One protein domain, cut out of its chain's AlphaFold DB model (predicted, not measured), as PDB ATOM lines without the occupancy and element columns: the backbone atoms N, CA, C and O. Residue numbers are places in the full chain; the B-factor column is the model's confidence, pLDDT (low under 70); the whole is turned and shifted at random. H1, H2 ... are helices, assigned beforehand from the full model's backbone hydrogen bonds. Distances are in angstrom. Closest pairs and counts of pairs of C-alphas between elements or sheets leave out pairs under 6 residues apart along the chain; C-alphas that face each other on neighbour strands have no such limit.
ATOM      1  N   THR A 136      64.923   3.535 168.197       67.88
ATOM      2  CA  THR A 136      63.611   4.160 168.440       67.88
ATOM      3  C   THR A 136      62.829   4.464 167.161       67.88
ATOM      4  O   THR A 136      61.627   4.741 167.215       67.88
ATOM      5  N   SER A 137      63.471   4.339 165.997       76.19
ATOM      6  CA  SER A 137      62.862   4.541 164.682       76.19
ATOM      7  C   SER A 137      63.332   3.502 163.656       76.19
ATOM      8  O   SER A 137      64.374   2.871 163.810       76.19
ATOM      9  N   VAL A 138      62.565   3.327 162.571       78.69
ATOM     10  CA  VAL A 138      62.974   2.457 161.447       78.69
ATOM     11  C   VAL A 138      64.268   2.968 160.807       78.69
ATOM     12  O   VAL A 138      65.084   2.167 160.368       78.69
ATOM     13  N   GLN A 139      64.486   4.287 160.804       79.19
ATOM     14  CA  GLN A 139      65.712   4.897 160.292       79.19
ATOM     15  C   GLN A 139      66.923   4.484 161.134       79.19
ATOM     16  O   GLN A 139      67.895   3.962 160.597       79.19
ATOM     17  N   GLU A 140      66.816   4.608 162.457       81.06
ATOM     18  CA  GLU A 140      67.861   4.159 163.383       81.06
ATOM     19  C   GLU A 140      68.123   2.652 163.271       81.06
ATOM     20  O   GLU A 140      69.267   2.222 163.399       81.06
ATOM     21  N   LEU A 141      67.094   1.846 162.978       79.25
ATOM     22  CA  LEU A 141      67.253   0.404 162.774       79.25
ATOM     23  C   LEU A 141      68.102   0.108 161.540       79.25
ATOM     24  O   LEU A 141      68.970  -0.763 161.580       79.25
ATOM     25  N   VAL A 142      67.844   0.834 160.450       85.25
ATOM     26  CA  VAL A 142      68.566   0.668 159.187       85.25
ATOM     27  C   VAL A 142      70.039   1.039 159.350       85.25
ATOM     28  O   VAL A 142      70.920   0.291 158.914       85.25
ATOM     29  N   ASP A 143      70.306   2.150 160.035       84.19
ATOM     30  CA  ASP A 143      71.657   2.655 160.292       84.19
ATOM     31  C   ASP A 143      72.432   1.740 161.260       84.19
ATOM     32  O   ASP A 143      73.622   1.455 161.061       84.19
ATOM     33  N   TYR A 144      71.743   1.206 162.273       82.19
ATOM     34  CA  TYR A 144      72.299   0.210 163.185       82.19
ATOM     35  C   TYR A 144      72.660  -1.087 162.453       82.19
ATOM     36  O   TYR A 144      73.788  -1.569 162.581       82.19
ATOM     37  N   ASN A 145      71.748  -1.637 161.647       83.88
ATOM     38  CA  ASN A 145      71.984  -2.864 160.881       83.88
ATOM     39  C   ASN A 145      73.132  -2.700 159.881       83.88
ATOM     40  O   ASN A 145      73.943  -3.612 159.724       83.88
ATOM     41  N   ALA A 146      73.239  -1.531 159.240       84.38
ATOM     42  CA  ALA A 146      74.343  -1.218 158.336       84.38
ATOM     43  C   ALA A 146      75.697  -1.244 159.065       84.38
ATOM     44  O   ALA A 146      76.675  -1.774 158.537       84.38
ATOM     45  N   SER A 147      75.737  -0.736 160.299       82.19
ATOM     46  CA  SER A 147      76.942  -0.717 161.138       82.19
ATOM     47  C   SER A 147      77.260  -2.075 161.786       82.19
ATOM     48  O   SER A 147      78.390  -2.299 162.211       82.19
ATOM     49  N   ASN A 148      76.285  -2.992 161.848       81.44
ATOM     50  CA  ASN A 148      76.371  -4.271 162.566       81.44
ATOM     51  C   ASN A 148      76.035  -5.484 161.677       81.44
ATOM     52  O   ASN A 148      75.586  -6.523 162.161       81.44
ATOM     53  N   ALA A 149      76.276  -5.380 160.367       78.38
ATOM     54  CA  ALA A 149      75.869  -6.367 159.365       78.38
ATOM     55  C   ALA A 149      76.252  -7.821 159.701       78.38
ATOM     56  O   ALA A 149      75.470  -8.739 159.468       78.38
ATOM     57  N   GLY A 150      77.434  -8.028 160.293       73.00
ATOM     58  CA  GLY A 150      77.951  -9.359 160.632       73.00
ATOM     59  C   GLY A 150      77.141 -10.119 161.689       73.00
ATOM     60  O   GLY A 150      77.213 -11.345 161.724       73.00
ATOM     61  N   CYS A 151      76.371  -9.425 162.532       71.38
ATOM     62  CA  CYS A 151      75.485 -10.048 163.521       71.38
ATOM     63  C   CYS A 151      73.997  -9.770 163.261       71.38
ATOM     64  O   CYS A 151      73.165 -10.606 163.602       71.38
ATOM     65  N   ALA A 152      73.662  -8.638 162.635       71.75
ATOM     66  CA  ALA A 152      72.285  -8.229 162.372       71.75
ATOM     67  C   ALA A 152      71.666  -8.880 161.120       71.75
ATOM     68  O   ALA A 152      70.445  -8.975 161.041       71.75
ATOM     69  N   MET A 153      72.477  -9.344 160.156       80.56
ATOM     70  CA  MET A 153      72.008  -9.912 158.879       80.56
ATOM     71  C   MET A 153      72.555 -11.339 158.632       80.56
ATOM     72  O   MET A 153      73.385 -11.551 157.742       80.56
ATOM     73  N   PRO A 154      72.153 -12.342 159.441       75.50
ATOM     74  CA  PRO A 154      72.588 -13.726 159.274       75.50
ATOM     75  C   PRO A 154      71.894 -14.407 158.086       75.50
ATOM     76  O   PRO A 154      70.737 -14.136 157.775       75.50
ATOM     77  N   GLN A 155      72.564 -15.372 157.455       77.00
ATOM     78  CA  GLN A 155      71.959 -16.175 156.385       77.00
ATOM     79  C   GLN A 155      70.716 -16.939 156.888       77.00
ATOM     80  O   GLN A 155      70.773 -17.522 157.975       77.00
ATOM     81  N   PRO A 156      69.606 -16.985 156.118       73.56
ATOM     82  CA  PRO A 156      69.439 -16.498 154.739       73.56
ATOM     83  C   PRO A 156      69.025 -15.017 154.606       73.56
ATOM     84  O   PRO A 156      68.896 -14.520 153.491       73.56
ATOM     85  N   HIS A 157      68.812 -14.305 155.712       72.75
ATOM     86  CA  HIS A 157      68.383 -12.901 155.753       72.75
ATOM     87  C   HIS A 157      69.595 -11.963 155.758       72.75
ATOM     88  O   HIS A 157      69.878 -11.264 156.729       72.75
ATOM     89  N   ALA A 158      70.347 -12.006 154.657       80.69
ATOM     90  CA  ALA A 158      71.618 -11.302 154.502       80.69
ATOM     91  C   ALA A 158      71.477  -9.817 154.119       80.69
ATOM     92  O   ALA A 158      72.484  -9.150 153.878       80.69
ATOM     93  N   ASP A 159      70.247  -9.309 154.035       84.56
ATOM     94  CA  ASP A 159      69.949  -7.934 153.664       84.56
ATOM     95  C   ASP A 159      68.804  -7.343 154.499       84.56
ATOM     96  O   ASP A 159      68.159  -8.019 155.302       84.56
ATOM     97  N   GLN A 160      68.585  -6.042 154.312       88.81
ATOM     98  CA  GLN A 160      67.543  -5.263 154.975       88.81
ATOM     99  C   GLN A 160      66.674  -4.483 153.975       88.81
ATOM    100  O   GLN A 160      66.229  -3.370 154.268       88.81
ATOM    101  N   ALA A 161      66.455  -5.034 152.776       85.25
ATOM    102  CA  ALA A 161      65.729  -4.355 151.702       85.25
ATOM    103  C   ALA A 161      64.313  -3.930 152.127       85.25
ATOM    104  O   ALA A 161      63.925  -2.785 151.892       85.25
ATOM    105  N   ASP A 162      63.599  -4.797 152.850       82.25
ATOM    106  CA  ASP A 162      62.245  -4.526 153.345       82.25
ATOM    107  C   ASP A 162      62.210  -3.351 154.339       82.25
ATOM    108  O   ASP A 162      61.308  -2.514 154.299       82.25
ATOM    109  N   LEU A 163      63.211  -3.240 155.225       82.31
ATOM    110  CA  LEU A 163      63.307  -2.131 156.186       82.31
ATOM    111  C   LEU A 163      63.578  -0.801 155.476       82.31
ATOM    112  O   LEU A 163      62.980   0.222 155.814       82.31
ATOM    113  N   VAL A 164      64.438  -0.824 154.457       85.38
ATOM    114  CA  VAL A 164      64.718   0.345 153.612       85.38
ATOM    115  C   VAL A 164      63.488   0.734 152.786       85.38
ATOM    116  O   VAL A 164      63.228   1.921 152.587       85.38
ATOM    117  N   GLU A 165      62.692  -0.234 152.333       84.44
ATOM    118  CA  GLU A 165      61.428   0.027 151.646       84.44
ATOM    119  C   GLU A 165      60.400   0.685 152.579       84.44
ATOM    120  O   GLU A 165      59.716   1.625 152.167       84.44
ATOM    121  N   MET A 166      60.353   0.294 153.859       78.62
ATOM    122  CA  MET A 166      59.466   0.930 154.841       78.62
ATOM    123  C   MET A 166      59.746   2.425 155.035       78.62
ATOM    124  O   MET A 166      58.804   3.179 155.282       78.62
ATOM    125  N   LEU A 167      60.992   2.885 154.860       80.00
ATOM    126  CA  LEU A 167      61.331   4.316 154.909       80.00
ATOM    127  C   LEU A 167      60.688   5.125 153.773       80.00
ATOM    128  O   LEU A 167      60.514   6.334 153.896       80.00
ATOM    129  N   ARG A 168      60.310   4.468 152.671       80.31
ATOM    130  CA  ARG A 168      59.621   5.087 151.525       80.31
ATOM    131  C   ARG A 168      58.099   5.032 151.648       80.31
ATOM    132  O   ARG A 168      57.392   5.468 150.741       80.31
ATOM    133  N   SER A 169      57.583   4.477 152.741       73.00
ATOM    134  CA  SER A 169      56.149   4.337 152.951       73.00
ATOM    135  C   SER A 169      55.484   5.704 153.132       73.00
ATOM    136  O   SER A 169      55.830   6.469 154.026       73.00
ATOM    137  N   ASN A 170      54.450   5.985 152.335       68.62
ATOM    138  CA  ASN A 170      53.632   7.205 152.432       68.62
ATOM    139  C   ASN A 170      52.631   7.162 153.609       68.62
ATOM    140  O   ASN A 170      51.566   7.790 153.568       68.62
ATOM    141  N   LEU A 171      52.917   6.369 154.645       67.25
ATOM    142  CA  LEU A 171      52.040   6.202 155.794       67.25
ATOM    143  C   LEU A 171      52.080   7.476 156.645       67.25
ATOM    144  O   LEU A 171      53.011   7.710 157.409       67.25
ATOM    145  N   THR A 172      51.052   8.314 156.530       76.56
ATOM    146  CA  THR A 172      50.918   9.490 157.404       76.56
ATOM    147  C   THR A 172      50.769   9.047 158.864       76.56
ATOM    148  O   THR A 172      50.220   7.971 159.125       76.56
ATOM    149  N   GLU A 173      51.168   9.882 159.831       70.38
ATOM    150  CA  GLU A 173      50.998   9.588 161.268       70.38
ATOM    151  C   GLU A 173      49.566   9.164 161.616       70.38
ATOM    152  O   GLU A 173      49.348   8.258 162.420       70.38
ATOM    153  N   LYS A 174      48.573   9.763 160.952       75.06
ATOM    154  CA  LYS A 174      47.157   9.428 161.112       75.06
ATOM    155  C   LYS A 174      46.850   7.992 160.677       75.06
ATOM    156  O   LYS A 174      46.139   7.277 161.383       75.06
ATOM    157  N   THR A 175      47.383   7.559 159.537       74.88
ATOM    158  CA  THR A 175      47.192   6.196 159.015       74.88
ATOM    159  C   THR A 175      47.990   5.178 159.830       74.88
ATOM    160  O   THR A 175      47.474   4.102 160.122       74.88
ATOM    161  N   ALA A 176      49.200   5.534 160.275       70.38
ATOM    162  CA  ALA A 176      50.024   4.717 161.165       70.38
ATOM    163  C   ALA A 176      49.352   4.504 162.531       70.38
ATOM    164  O   ALA A 176      49.249   3.377 163.016       70.38
ATOM    165  N   ALA A 177      48.820   5.572 163.132       72.06
ATOM    166  CA  ALA A 177      48.071   5.510 164.382       72.06
ATOM    167  C   ALA A 177      46.779   4.695 164.228       72.06
ATOM    168  O   ALA A 177      46.460   3.887 165.101       72.06
ATOM    169  N   ALA A 178      46.066   4.850 163.108       75.50
ATOM    170  CA  ALA A 178      44.876   4.060 162.802       75.50
ATOM    171  C   ALA A 178      45.203   2.571 162.613       75.50
ATOM    172  O   ALA A 178      44.506   1.730 163.178       75.50
ATOM    173  N   ALA A 179      46.282   2.235 161.901       68.88
ATOM    174  CA  ALA A 179      46.754   0.862 161.729       68.88
ATOM    175  C   ALA A 179      47.203   0.245 163.064       68.88
ATOM    176  O   ALA A 179      46.804  -0.869 163.392       68.88
ATOM    177  N   LYS A 180      47.942   0.994 163.895       67.56
ATOM    178  CA  LYS A 180      48.340   0.576 165.250       67.56
ATOM    179  C   LYS A 180      47.127   0.365 166.159       67.56
ATOM    180  O   LYS A 180      47.070  -0.619 166.894       67.56
ATOM    181  N   ALA A 181      46.140   1.259 166.108       67.56
ATOM    182  CA  ALA A 181      44.891   1.130 166.855       67.56
ATOM    183  C   ALA A 181      44.045  -0.054 166.360       67.56
ATOM    184  O   ALA A 181      43.457  -0.769 167.169       67.56
ATOM    185  N   HIS A 182      44.013  -0.292 165.048       66.06
ATOM    186  CA  HIS A 182      43.338  -1.432 164.437       66.06
ATOM    187  C   HIS A 182      44.015  -2.757 164.806       66.06
ATOM    188  O   HIS A 182      43.332  -3.670 165.253       66.06
ATOM    189  N   GLY A 183      45.348  -2.831 164.741       60.31
ATOM    190  CA  GLY A 183      46.130  -3.978 165.201       60.31
ATOM    191  C   GLY A 183      45.912  -4.265 166.686       60.31
ATOM    192  O   GLY A 183      45.642  -5.401 167.052       60.31
ATOM    193  N   LYS A 184      45.896  -3.233 167.541       58.41
ATOM    194  CA  LYS A 184      45.531  -3.375 168.964       58.41
ATOM    195  C   LYS A 184      44.090  -3.858 169.174       58.41
ATOM    196  O   LYS A 184      43.833  -4.567 170.140       58.41
ATOM    197  N   ARG A 185      43.155  -3.477 168.297       65.00
ATOM    198  CA  ARG A 185      41.748  -3.908 168.350       65.00
ATOM    199  C   ARG A 185      41.582  -5.360 167.899       65.00
ATOM    200  O   ARG A 185      40.872  -6.100 168.566       65.00
ATOM    201  N   LEU A 186      42.259  -5.768 166.824       62.75
ATOM    202  CA  LEU A 186      42.322  -7.162 166.363       62.75
ATOM    203  C   LEU A 186      43.044  -8.067 167.368       62.75
ATOM    204  O   LEU A 186      42.644  -9.208 167.568       62.75
ATOM    205  N   ALA A 187      44.069  -7.541 168.038       50.84
ATOM    206  CA  ALA A 187      44.746  -8.203 169.150       50.84
ATOM    207  C   ALA A 187      43.925  -8.181 170.459       50.84
ATOM    208  O   ALA A 187      44.372  -8.709 171.477       50.84
ATOM    209  N   GLY A 188      42.738  -7.563 170.470       42.53
ATOM    210  CA  GLY A 188      41.878  -7.467 171.642       42.53
ATOM    211  C   GLY A 188      41.150  -8.777 171.961       42.53
ATOM    212  O   GLY A 188      40.549  -9.376 171.076       42.53
TER     213      GLY A 188
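Overview. This is residues 136 to 188 of the 195 residues of an uncharacterized protein of Aspergillus tanneri (UniProt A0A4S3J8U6). A small, loose head made of H1 and H3, side by side and running opposite ways, has the short turn of H2 at one end; at the opposite end of the model the longest helix, H4, is set well away from the head and across its length. H4 reaches no other helix, and residues 172 to 178 and 180 to 188 stand free. The printed part has 53 residues with four named helices, in the order H1, H2, H3, H4, and no named strand; the class is all helix. The whole is loose, with a radius of gyration of the C-alphas of 14.1 A, and elongated, spanning 37 by 23 by 18 A.

Arrangement. H1, residues 138 to 147, is joined by a tight link of one residue to H2, residues 149 to 152. These two are close but not clearly touching; their closest C-alphas, those of Asn 145 and Ala 152, are 5.6 A apart. A short link of 8 residues joins H2 to H3, residues 161 to 166, and these two are apart. H3 touches H1, with the C-alphas of Val 142 and Leu 163 the closest at 6.7 A. H1 and H3 run opposite ways at a shallow tilt of 25 degrees. A short link of 6 residues joins H3 to H4, residues 173 to 186, which is apart from H1, H2 and H3. In H1, H3 and H4 every O i to N i+4 pair is within hydrogen-bond range; H2 is too short for such a pair, and its one O i to N i+3 pair is not within range.

Along the chain. H1 begins at C-alpha 138, at (62.974, 2.457, 161.447), and measures 14.3 A from first to last C-alpha. H2 has four residues, Ala 149 to Ala 152. H3 runs from Ala 161, with its C-alpha at (65.729, -4.355, 151.702), to Met 166, 8.8 A from first to last C-alpha. H4 has 14 residues and measures 19.5 A from first to last C-alpha, ending at C-alpha 186, at (42.322, -7.162, 166.363).

Size, cuts and confidence. The two C-alphas farthest apart, those of Gly 150 and Gly 188, are 37.8 A apart. Without the stretches that stand free, the body has 37 residues and spans 30 by 20 by 16 A. The printed part has no cut, and no link between its helices is long. The mean pLDDT of the printed part is 74.8; residue 136, residues 170 to 171 and residues 179 to 188 are under 70.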